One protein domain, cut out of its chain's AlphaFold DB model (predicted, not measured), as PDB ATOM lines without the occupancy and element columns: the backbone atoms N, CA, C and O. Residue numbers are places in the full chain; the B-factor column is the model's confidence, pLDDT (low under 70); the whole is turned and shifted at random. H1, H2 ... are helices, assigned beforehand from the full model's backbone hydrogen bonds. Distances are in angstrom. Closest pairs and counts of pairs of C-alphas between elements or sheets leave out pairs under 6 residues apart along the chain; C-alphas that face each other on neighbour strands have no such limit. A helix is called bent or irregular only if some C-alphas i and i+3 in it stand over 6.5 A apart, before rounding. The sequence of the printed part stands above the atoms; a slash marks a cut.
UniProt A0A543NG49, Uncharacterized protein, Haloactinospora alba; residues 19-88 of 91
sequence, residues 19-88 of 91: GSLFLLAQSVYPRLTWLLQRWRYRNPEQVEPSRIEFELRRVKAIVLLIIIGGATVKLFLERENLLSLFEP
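This is residues 19 to 88 of the 91 residues of an uncharacterized protein of Haloactinospora alba (UniProt A0A543NG49). One long helix, H4, makes most of the length of a rod, with the shorter H1 packed on part of its side; H2 turns off from H1 at a corner, and H2 and the small H3 make an open loop that leads back to where H4 begins. At the far end of H4, residues 73 to 88, of which 73 to 77 belong to H4 and 79 to 88 to H5, stick out free. The printed part has 70 residues with five named helices, in the order H1, H2, H3, H4, H5, and no named strand; the class is all helix. The whole is extended, with a radius of gyration of the C-alphas of 17.7 A, and spans 59 by 22 by 13 A.

Find C-alpha 19 at (-16.986, -1.196, -15.245); from there H1 runs over residues 19 to 28, 14.5 A. Next comes H2, residues 32 to 40, also 14.5 A; it is irregular, with C-alphas 36 and 39 lying 7.3 A apart. H3 is short, residues 44 to 47, 5.4 A. At C-alpha 51, (-24.979, 3.541, -37.389), begins H4, residues 51 to 77, which runs 38.5 A. Last is H5, residues 79 to 88, 16.1 A, ending at C-alpha 88, (-7.754, 6.635, 13.770); it is only just irregular, with C-alphas 85 and 88 lying 6.9 A apart.

Look first at Ser 27 and Arg 58, whose C-alphas, 4.8 A apart, are the closest of H1 and H4. These two helices touch, H4 with residues 57 to 69 alone, and run opposite ways at a steep tilt of 35.4 degrees, only just beyond shallow. H1 and H2 only just touch, with 3 pairs of C-alphas within 8 A, and only at the corner by their link; the closest C-alphas, of Gln 26 and Leu 32, are 6.1 A apart, and the lines are about perpendicular at 82 degrees. H2 and H3 are close but not clearly touching, with the C-alphas of Arg 38 and Pro 44 closest at 5.7 A. H2 and H4 are apart, and so are H3 and H4. H4 and H5 meet only through their link. In H1 and H4 every O i to N i+4 pair is within hydrogen-bond range; in H2 it is 3 of 5, in H5 4 of 6, and H3 is too short for such a pair.

The two C-alphas farthest apart, of Gln 46 and Pro 88, are 59.3 A apart. Without residues 73 to 88 the body spans 39 by 20 by 13 A. The four links are tight, and the printed part has no cut. The mean pLDDT of the printed part is 94.0, and no printed residue is under 70.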
ATOM      1  N   GLY A  19     -16.378  -2.274 -14.464       96.69
ATOM      2  CA  GLY A  19     -16.986  -1.196 -15.245       96.69
ATOM      3  C   GLY A  19     -16.063  -0.674 -16.349       96.69
ATOM      4  O   GLY A  19     -16.503  -0.497 -17.486       96.69
ATOM      5  N   SER A  20     -14.774  -0.500 -16.056       97.31
ATOM      6  CA  SER A  20     -13.765  -0.074 -17.034       97.31
ATOM      7  C   SER A  20     -13.563  -1.118 -18.133       97.31
ATOM      8  O   SER A  20     -13.542  -0.771 -19.311       97.31
ATOM      9  N   LEU A  21     -13.502  -2.407 -17.785       96.94
ATOM     10  CA  LEU A  21     -13.429  -3.491 -18.771       96.94
ATOM     11  C   LEU A  21     -14.670  -3.531 -19.670       96.94
ATOM     12  O   LEU A  21     -14.557  -3.718 -20.881       96.94
ATOM     13  N   PHE A  22     -15.854  -3.299 -19.103       96.00
ATOM     14  CA  PHE A  22     -17.081  -3.196 -19.886       96.00
ATOM     15  C   PHE A  22     -17.049  -2.000 -20.849       96.00
ATOM     16  O   PHE A  22     -17.405  -2.147 -22.017       96.00
ATOM     17  N   LEU A  23     -16.584  -0.829 -20.403       97.00
ATOM     18  CA  LEU A  23     -16.421   0.353 -21.262       97.00
ATOM     19  C   LEU A  23     -15.387   0.125 -22.371       97.00
ATOM     20  O   LEU A  23     -15.615   0.527 -23.513       97.00
ATOM     21  N   LEU A  24     -14.295  -0.580 -22.071       96.81
ATOM     22  CA  LEU A  24     -13.321  -1.003 -23.073       96.81
ATOM     23  C   LEU A  24     -13.975  -1.910 -24.122       96.81
ATOM     24  O   LEU A  24     -13.862  -1.641 -25.317       96.81
ATOM     25  N   ALA A  25     -14.743  -2.917 -23.700       96.81
ATOM     26  CA  ALA A  25     -15.478  -3.783 -24.622       96.81
ATOM     27  C   ALA A  25     -16.478  -2.998 -25.497       96.81
ATOM     28  O   ALA A  25     -16.554  -3.238 -26.700       96.81
ATOM     29  N   GLN A  26     -17.189  -2.015 -24.930       95.50
ATOM     30  CA  GLN A  26     -18.089  -1.112 -25.667       95.50
ATOM     31  C   GLN A  26     -17.349  -0.236 -26.688       95.50
ATOM     32  O   GLN A  26     -17.886   0.051 -27.758       95.50
ATOM     33  N   SER A  27     -16.118   0.190 -26.387       96.44
ATOM     34  CA  SER A  27     -15.317   0.987 -27.324       96.44
ATOM     35  C   SER A  27     -14.920   0.187 -28.573       96.44
ATOM     36  O   SER A  27     -14.995   0.695 -29.696       96.44
ATOM     37  N   VAL A  28     -14.585  -1.094 -28.393       96.81
ATOM     38  CA  VAL A  28     -14.229  -2.007 -29.489       96.81
ATOM     39  C   VAL A  28     -15.489  -2.434 -30.246       96.81
ATOM     40  O   VAL A  28     -15.550  -2.345 -31.475       96.81
ATOM     41  N   TYR A  29     -16.531  -2.824 -29.511       96.12
ATOM     42  CA  TYR A  29     -17.775  -3.359 -30.047       96.12
ATOM     43  C   TYR A  29     -19.004  -2.579 -29.530       96.12
ATOM     44  O   TYR A  29     -19.687  -3.023 -28.605       96.12
ATOM     45  N   PRO A  30     -19.365  -1.438 -30.151       93.06
ATOM     46  CA  PRO A  30     -20.451  -0.570 -29.668       93.06
ATOM     47  C   PRO A  30     -21.851  -1.186 -29.793       93.06
ATOM     48  O   PRO A  30     -22.813  -0.699 -29.195       93.06
ATOM     49  N   ARG A  31     -21.988  -2.282 -30.553       94.38
ATOM     50  CA  ARG A  31     -23.230  -3.063 -30.627       94.38
ATOM     51  C   ARG A  31     -23.443  -3.955 -29.400       94.38
ATOM     52  O   ARG A  31     -24.522  -4.526 -29.263       94.38
ATOM     53  N   LEU A  32     -22.476  -4.051 -28.481       92.62
ATOM     54  CA  LEU A  32     -22.569  -4.914 -27.301       92.62
ATOM     55  C   LEU A  32     -23.812  -4.609 -26.461       92.62
ATOM     56  O   LEU A  32     -24.567  -5.521 -26.136       92.62
ATOM     57  N   THR A  33     -24.068  -3.330 -26.138       90.81
ATOM     58  CA  THR A  33     -25.260  -2.970 -25.343       90.81
ATOM     59  C   THR A  33     -26.544  -3.370 -26.057       90.81
ATOM     60  O   THR A  33     -27.491  -3.820 -25.422       90.81
ATOM     61  N   TRP A  34     -26.572  -3.210 -27.382       93.81
ATOM     62  CA  TRP A  34     -27.732  -3.565 -28.184       93.81
ATOM     63  C   TRP A  34     -28.002  -5.068 -28.135       93.81
ATOM     64  O   TRP A  34     -29.122  -5.468 -27.828       93.81
ATOM     65  N   LEU A  35     -26.977  -5.906 -28.316       93.44
ATOM     66  CA  LEU A  35     -27.121  -7.362 -28.199       93.44
ATOM     67  C   LEU A  35     -27.638  -7.795 -26.822       93.44
ATOM     68  O   LEU A  35     -28.467  -8.698 -26.740       93.44
ATOM     69  N   LEU A  36     -27.190  -7.127 -25.759       92.56
ATOM     70  CA  LEU A  36     -27.621  -7.409 -24.389       92.56
ATOM     71  C   LEU A  36     -29.042  -6.928 -24.076       92.56
ATOM     72  O   LEU A  36     -29.634  -7.405 -23.115       92.56
ATOM     73  N   GLN A  37     -29.592  -5.987 -24.848       93.69
ATOM     74  CA  GLN A  37     -30.904  -5.378 -24.589       93.69
ATOM     75  C   GLN A  37     -31.966  -5.745 -25.629       93.69
ATOM     76  O   GLN A  37     -33.152  -5.515 -25.386       93.69
ATOM     77  N   ARG A  38     -31.580  -6.338 -26.767       94.50
ATOM     78  CA  ARG A  38     -32.498  -6.639 -27.878       94.50
ATOM     79  C   ARG A  38     -33.664  -7.548 -27.479       94.50
ATOM     80  O   ARG A  38     -34.738  -7.426 -28.051       94.50
ATOM     81  N   TRP A  39     -33.475  -8.410 -26.473       94.31
ATOM     82  CA  TRP A  39     -34.504  -9.321 -25.952       94.31
ATOM     83  C   TRP A  39     -35.729  -8.593 -25.385       94.31
ATOM     84  O   TRP A  39     -36.801  -9.180 -25.289       94.31
ATOM     85  N   ARG A  40     -35.589  -7.310 -25.026       94.75
ATOM     86  CA  ARG A  40     -36.688  -6.486 -24.512       94.75
ATOM     87  C   ARG A  40     -37.677  -6.065 -25.605       94.75
ATOM     88  O   ARG A  40     -38.771  -5.606 -25.289       94.75
ATOM     89  N   TYR A  41     -37.306  -6.177 -26.878       94.31
ATOM     90  CA  TYR A  41     -38.116  -5.710 -28.001       94.31
ATOM     91  C   TYR A  41     -38.800  -6.882 -28.703       94.31
ATOM     92  O   TYR A  41     -38.174  -7.903 -28.969       94.31
ATOM     93  N   ARG A  42     -40.084  -6.715 -29.054       93.62
ATOM     94  CA  ARG A  42     -40.863  -7.738 -29.776       93.62
ATOM     95  C   ARG A  42     -40.311  -8.015 -31.180       93.62
ATOM     96  O   ARG A  42     -40.265  -9.168 -31.581       93.62
ATOM     97  N   ASN A  43     -39.875  -6.966 -31.885       94.19
ATOM     98  CA  ASN A  43     -39.288  -7.028 -33.230       94.19
ATOM     99  C   ASN A  43     -37.952  -6.259 -33.254       94.19
ATOM    100  O   ASN A  43     -37.934  -5.096 -33.660       94.19
ATOM    101  N   PRO A  44     -36.836  -6.849 -32.793       91.94
ATOM    102  CA  PRO A  44     -35.575  -6.128 -32.610       91.94
ATOM    103  C   PRO A  44     -34.994  -5.566 -33.915       91.94
ATOM    104  O   PRO A  44     -34.394  -4.501 -33.898       91.94
ATOM    105  N   GLU A  45     -35.210  -6.222 -35.054       90.38
ATOM    106  CA  GLU A  45     -34.665  -5.778 -36.347       90.38
ATOM    107  C   GLU A  45     -35.250  -4.440 -36.825       90.38
ATOM    108  O   GLU A  45     -34.576  -3.679 -37.508       90.38
ATOM    109  N   GLN A  46     -36.486  -4.119 -36.430       92.50
ATOM    110  CA  GLN A  46     -37.155  -2.874 -36.833       92.50
ATOM    111  C   GLN A  46     -36.781  -1.673 -35.956       92.50
ATOM    112  O   GLN A  46     -37.057  -0.534 -36.319       92.50
ATOM    113  N   VAL A  47     -36.184  -1.922 -34.790       93.69
ATOM    114  CA  VAL A  47     -35.819  -0.898 -33.798       93.69
ATOM    115  C   VAL A  47     -34.309  -0.854 -33.552       93.69
ATOM    116  O   VAL A  47     -33.865  -0.312 -32.538       93.69
ATOM    117  N   GLU A  48     -33.512  -1.448 -34.448       93.25
ATOM    118  CA  GLU A  48     -32.057  -1.387 -34.338       93.25
ATOM    119  C   GLU A  48     -31.587   0.076 -34.440       93.25
ATOM    120  O   GLU A  48     -31.975   0.790 -35.370       93.25
ATOM    121  N   PRO A  49     -30.746   0.538 -33.497       93.06
ATOM    122  CA  PRO A  49     -30.144   1.862 -33.556       93.06
ATOM    123  C   PRO A  49     -29.426   2.131 -34.877       93.06
ATOM    124  O   PRO A  49     -28.782   1.254 -35.458       93.06
ATOM    125  N   SER A  50     -29.460   3.386 -35.317       94.69
ATOM    126  CA  SER A  50     -28.718   3.797 -36.507       94.69
ATOM    127  C   SER A  50     -27.200   3.642 -36.320       94.69
ATOM    128  O   SER A  50     -26.665   3.631 -35.207       94.69
ATOM    129  N   ARG A  51     -26.453   3.592 -37.430       93.75
ATOM    130  CA  ARG A  51     -24.979   3.541 -37.389       93.75
ATOM    131  C   ARG A  51     -24.375   4.724 -36.620       93.75
ATOM    132  O   ARG A  51     -23.410   4.535 -35.888       93.75
ATOM    133  N   ILE A  52     -24.957   5.916 -36.765       95.75
ATOM    134  CA  ILE A  52     -24.500   7.138 -36.084       95.75
ATOM    135  C   ILE A  52     -24.643   6.987 -34.569       95.75
ATOM    136  O   ILE A  52     -23.723   7.324 -33.828       95.75
ATOM    137  N   GLU A  53     -25.754   6.419 -34.096       94.94
ATOM    138  CA  GLU A  53     -25.931   6.153 -32.669       94.94
ATOM    139  C   GLU A  53     -24.876   5.192 -32.120       94.94
ATOM    140  O   GLU A  53     -24.377   5.406 -31.015       94.94
ATOM    141  N   PHE A  54     -24.505   4.150 -32.868       95.12
ATOM    142  CA  PHE A  54     -23.439   3.243 -32.441       95.12
ATOM    143  C   PHE A  54     -22.076   3.937 -32.356       95.12
ATOM    144  O   PHE A  54     -21.339   3.703 -31.397       95.12
ATOM    145  N   GLU A  55     -21.754   4.831 -33.291       96.00
ATOM    146  CA  GLU A  55     -20.517   5.616 -33.218       96.00
ATOM    147  C   GLU A  55     -20.533   6.603 -32.039       96.00
ATOM    148  O   GLU A  55     -19.555   6.698 -31.299       96.00
ATOM    149  N   LEU A  56     -21.666   7.260 -31.762       96.06
ATOM    150  CA  LEU A  56     -21.810   8.111 -30.574       96.06
ATOM    151  C   LEU A  56     -21.651   7.315 -29.272       96.06
ATOM    152  O   LEU A  56     -21.007   7.783 -28.330       96.06
ATOM    153  N   ARG A  57     -22.188   6.090 -29.213       94.94
ATOM    154  CA  ARG A  57     -21.990   5.182 -28.070       94.94
ATOM    155  C   ARG A  57     -20.523   4.800 -27.900       94.94
ATOM    156  O   ARG A  57     -20.052   4.796 -26.764       94.94
ATOM    157  N   ARG A  58     -19.795   4.543 -28.993       96.19
ATOM    158  CA  ARG A  58     -18.345   4.296 -28.959       96.19
ATOM    159  C   ARG A  58     -17.598   5.495 -28.379       96.19
ATOM    160  O   ARG A  58     -16.829   5.319 -27.439       96.19
ATOM    161  N   VAL A  59     -17.844   6.701 -28.893       97.69
ATOM    162  CA  VAL A  59     -17.184   7.927 -28.404       97.69
ATOM    163  C   VAL A  59     -17.476   8.135 -26.919       97.69
ATOM    164  O   VAL A  59     -16.555   8.335 -26.130       97.69
ATOM    165  N   LYS A  60     -18.742   7.996 -26.508       96.69
ATOM    166  CA  LYS A  60     -19.136   8.060 -25.096       96.69
ATOM    167  C   LYS A  60     -18.384   7.030 -24.248       96.69
ATOM    168  O   LYS A  60     -17.906   7.376 -23.171       96.69
ATOM    169  N   ALA A  61     -18.281   5.783 -24.710       97.00
ATOM    170  CA  ALA A  61     -17.580   4.725 -23.991       97.00
ATOM    171  C   ALA A  61     -16.087   5.034 -23.826       97.00
ATOM    172  O   ALA A  61     -15.563   4.853 -22.733       97.00
ATOM    173  N   ILE A  62     -15.427   5.563 -24.862       98.12
ATOM    174  CA  ILE A  62     -14.014   5.973 -24.808       98.12
ATOM    175  C   ILE A  62     -13.813   7.104 -23.795       98.12
ATOM    176  O   ILE A  62     -12.935   7.014 -22.941       98.12
ATOM    177  N   VAL A  63     -14.643   8.150 -23.850       98.31
ATOM    178  CA  VAL A  63     -14.549   9.283 -22.915       98.31
ATOM    179  C   VAL A  63     -14.737   8.811 -21.474       98.31
ATOM    180  O   VAL A  63     -13.930   9.131 -20.603       98.31
ATOM    181  N   LEU A  64     -15.769   8.002 -21.220       97.81
ATOM    182  CA  LEU A  64     -16.016   7.449 -19.890       97.81
ATOM    183  C   LEU A  64     -14.905   6.498 -19.441       97.81
ATOM    184  O   LEU A  64     -14.558   6.515 -18.266       97.81
ATOM    185  N   LEU A  65     -14.329   5.706 -20.347       98.06
ATOM    186  CA  LEU A  65     -13.209   4.818 -20.044       98.06
ATOM    187  C   LEU A  65     -11.982   5.606 -19.589       98.06
ATOM    188  O   LEU A  65     -11.344   5.213 -18.622       98.06
ATOM    189  N   ILE A  66     -11.661   6.722 -20.248       98.19
ATOM    190  CA  ILE A  66     -10.527   7.568 -19.857       98.19
ATOM    191  C   ILE A  66     -10.760   8.149 -18.458       98.19
ATOM    192  O   ILE A  66      -9.875   8.078 -17.607       98.19
ATOM    193  N   ILE A  67     -11.959   8.676 -18.197       97.81
ATOM    194  CA  ILE A  67     -12.297   9.300 -16.910       97.81
ATOM    195  C   ILE A  67     -12.324   8.257 -15.785       97.81
ATOM    196  O   ILE A  67     -11.625   8.404 -14.784       97.81
ATOM    197  N   ILE A  68     -13.119   7.197 -15.944       96.75
ATOM    198  CA  ILE A  68     -13.313   6.170 -14.915       96.75
ATOM    199  C   ILE A  68     -12.058   5.315 -14.775       96.75
ATOM    200  O   ILE A  68     -11.637   5.046 -13.655       96.75
ATOM    201  N   GLY A  69     -11.419   4.930 -15.878       97.25
ATOM    202  CA  GLY A  69     -10.165   4.180 -15.857       97.25
ATOM    203  C   GLY A  69      -9.047   4.975 -15.187       97.25
ATOM    204  O   GLY A  69      -8.387   4.457 -14.290       97.25
ATOM    205  N   GLY A  70      -8.897   6.260 -15.526       97.44
ATOM    206  CA  GLY A  70      -7.946   7.153 -14.859       97.44
ATOM    207  C   GLY A  70      -8.230   7.307 -13.363       97.44
ATOM    208  O   GLY A  70      -7.318   7.173 -12.547       97.44
ATOM    209  N   ALA A  71      -9.496   7.506 -12.982       96.00
ATOM    210  CA  ALA A  71      -9.905   7.562 -11.579       96.00
ATOM    211  C   ALA A  71      -9.640   6.240 -10.838       96.00
ATOM    212  O   ALA A  71      -9.190   6.263  -9.697       96.00
ATOM    213  N   THR A  72      -9.864   5.096 -11.491       97.38
ATOM    214  CA  THR A  72      -9.610   3.759 -10.929       97.38
ATOM    215  C   THR A  72      -8.124   3.556 -10.660       97.38
ATOM    216  O   THR A  72      -7.757   3.129  -9.570       97.38
ATOM    217  N   VAL A  73      -7.263   3.910 -11.621       97.56
ATOM    218  CA  VAL A  73      -5.804   3.833 -11.456       97.56
ATOM    219  C   VAL A  73      -5.345   4.758 -10.336       97.56
ATOM    220  O   VAL A  73      -4.616   4.320  -9.451       97.56
ATOM    221  N   LYS A  74      -5.807   6.013 -10.319       97.00
ATOM    222  CA  LYS A  74      -5.463   6.960  -9.252       97.00
ATOM    223  C   LYS A  74      -5.884   6.436  -7.875       97.00
ATOM    224  O   LYS A  74      -5.076   6.435  -6.953       97.00
ATOM    225  N   LEU A  75      -7.116   5.941  -7.752       95.44
ATOM    226  CA  LEU A  75      -7.640   5.377  -6.507       95.44
ATOM    227  C   LEU A  75      -6.836   4.154  -6.046       95.44
ATOM    228  O   LEU A  75      -6.605   3.986  -4.852       95.44
ATOM    229  N   PHE A  76      -6.398   3.308  -6.980       95.69
ATOM    230  CA  PHE A  76      -5.552   2.158  -6.678       95.69
ATOM    231  C   PHE A  76      -4.181   2.582  -6.137       95.69
ATOM    232  O   PHE A  76      -3.720   2.019  -5.147       95.69
ATOM    233  N   LEU A  77      -3.560   3.599  -6.742       95.81
ATOM    234  CA  LEU A  77      -2.270   4.135  -6.297       95.81
ATOM    235  C   LEU A  77      -2.362   4.821  -4.925       95.81
ATOM    236  O   LEU A  77      -1.451   4.700  -4.115       95.81
ATOM    237  N   GLU A  78      -3.465   5.516  -4.639       95.31
ATOM    238  CA  GLU A  78      -3.685   6.214  -3.361       95.31
ATOM    239  C   GLU A  78      -4.289   5.314  -2.267       95.31
ATOM    240  O   GLU A  78      -4.529   5.772  -1.148       95.31
ATOM    241  N   ARG A  79      -4.525   4.030  -2.559       93.25
ATOM    242  CA  ARG A  79      -5.225   3.086  -1.678       93.25
ATOM    243  C   ARG A  79      -4.647   3.040  -0.265       93.25
ATOM    244  O   ARG A  79      -5.402   3.103   0.698       93.25
ATOM    245  N   GLU A  80      -3.332   2.907  -0.132       91.31
ATOM    246  CA  GLU A  80      -2.673   2.782   1.177       91.31
ATOM    247  C   GLU A  80      -2.780   4.075   1.992       91.31
ATOM    248  O   GLU A  80      -3.139   4.034   3.169       91.31
ATOM    249  N   ASN A  81      -2.594   5.225   1.337       92.12
ATOM    250  CA  ASN A  81      -2.776   6.538   1.956       92.12
ATOM    251  C   ASN A  81      -4.208   6.699   2.480       92.12
ATOM    252  O   ASN A  81      -4.408   7.113   3.620       92.12
ATOM    253  N   LEU A  82      -5.210   6.309   1.687       89.12
ATOM    254  CA  LEU A  82      -6.611   6.362   2.099       89.12
ATOM    255  C   LEU A  82      -6.885   5.464   3.305       89.12
ATOM    256  O   LEU A  82      -7.543   5.904   4.238       89.12
ATOM    257  N   LEU A  83      -6.362   4.235   3.325       88.88
ATOM    258  CA  LEU A  83      -6.561   3.329   4.459       88.88
ATOM    259  C   LEU A  83      -5.942   3.870   5.750       88.88
ATOM    260  O   LEU A  83      -6.587   3.791   6.793       88.88
ATOM    261  N   SER A  84      -4.761   4.488   5.670       87.69
ATOM    262  CA  SER A  84      -4.104   5.095   6.834       87.69
ATOM    263  C   SER A  84      -4.912   6.244   7.459       87.69
ATOM    264  O   SER A  84      -4.902   6.421   8.674       87.69
ATOM    265  N   LEU A  85      -5.693   6.982   6.657       86.50
ATOM    266  CA  LEU A  85      -6.595   8.029   7.153       86.50
ATOM    267  C   LEU A  85      -7.785   7.471   7.947       86.50
ATOM    268  O   LEU A  85      -8.357   8.190   8.766       86.50
ATOM    269  N   PHE A  86      -8.170   6.212   7.720       79.62
ATOM    270  CA  PHE A  86      -9.301   5.577   8.403       79.62
ATOM    271  C   PHE A  86      -8.900   4.792   9.662       79.62
ATOM    272  O   PHE A  86      -9.774   4.485  10.469       79.62
ATOM    273  N   GLU A  87      -7.611   4.508   9.876       75.25
ATOM    274  CA  GLU A  87      -7.102   3.877  11.105       75.25
ATOM    275  C   GLU A  87      -7.443   4.609  12.420       75.25
ATOM    276  O   GLU A  87      -7.772   3.931  13.395       75.25
ATOM    277  N   PRO A  88      -7.404   5.954  12.521       70.62
ATOM    278  CA  PRO A  88      -7.754   6.635  13.770       70.62
ATOM    279  C   PRO A  88      -9.258   6.626  14.091       70.62
ATOM    280  O   PRO A  88      -9.621   6.949  15.215       70.62
TER     281      PRO A  88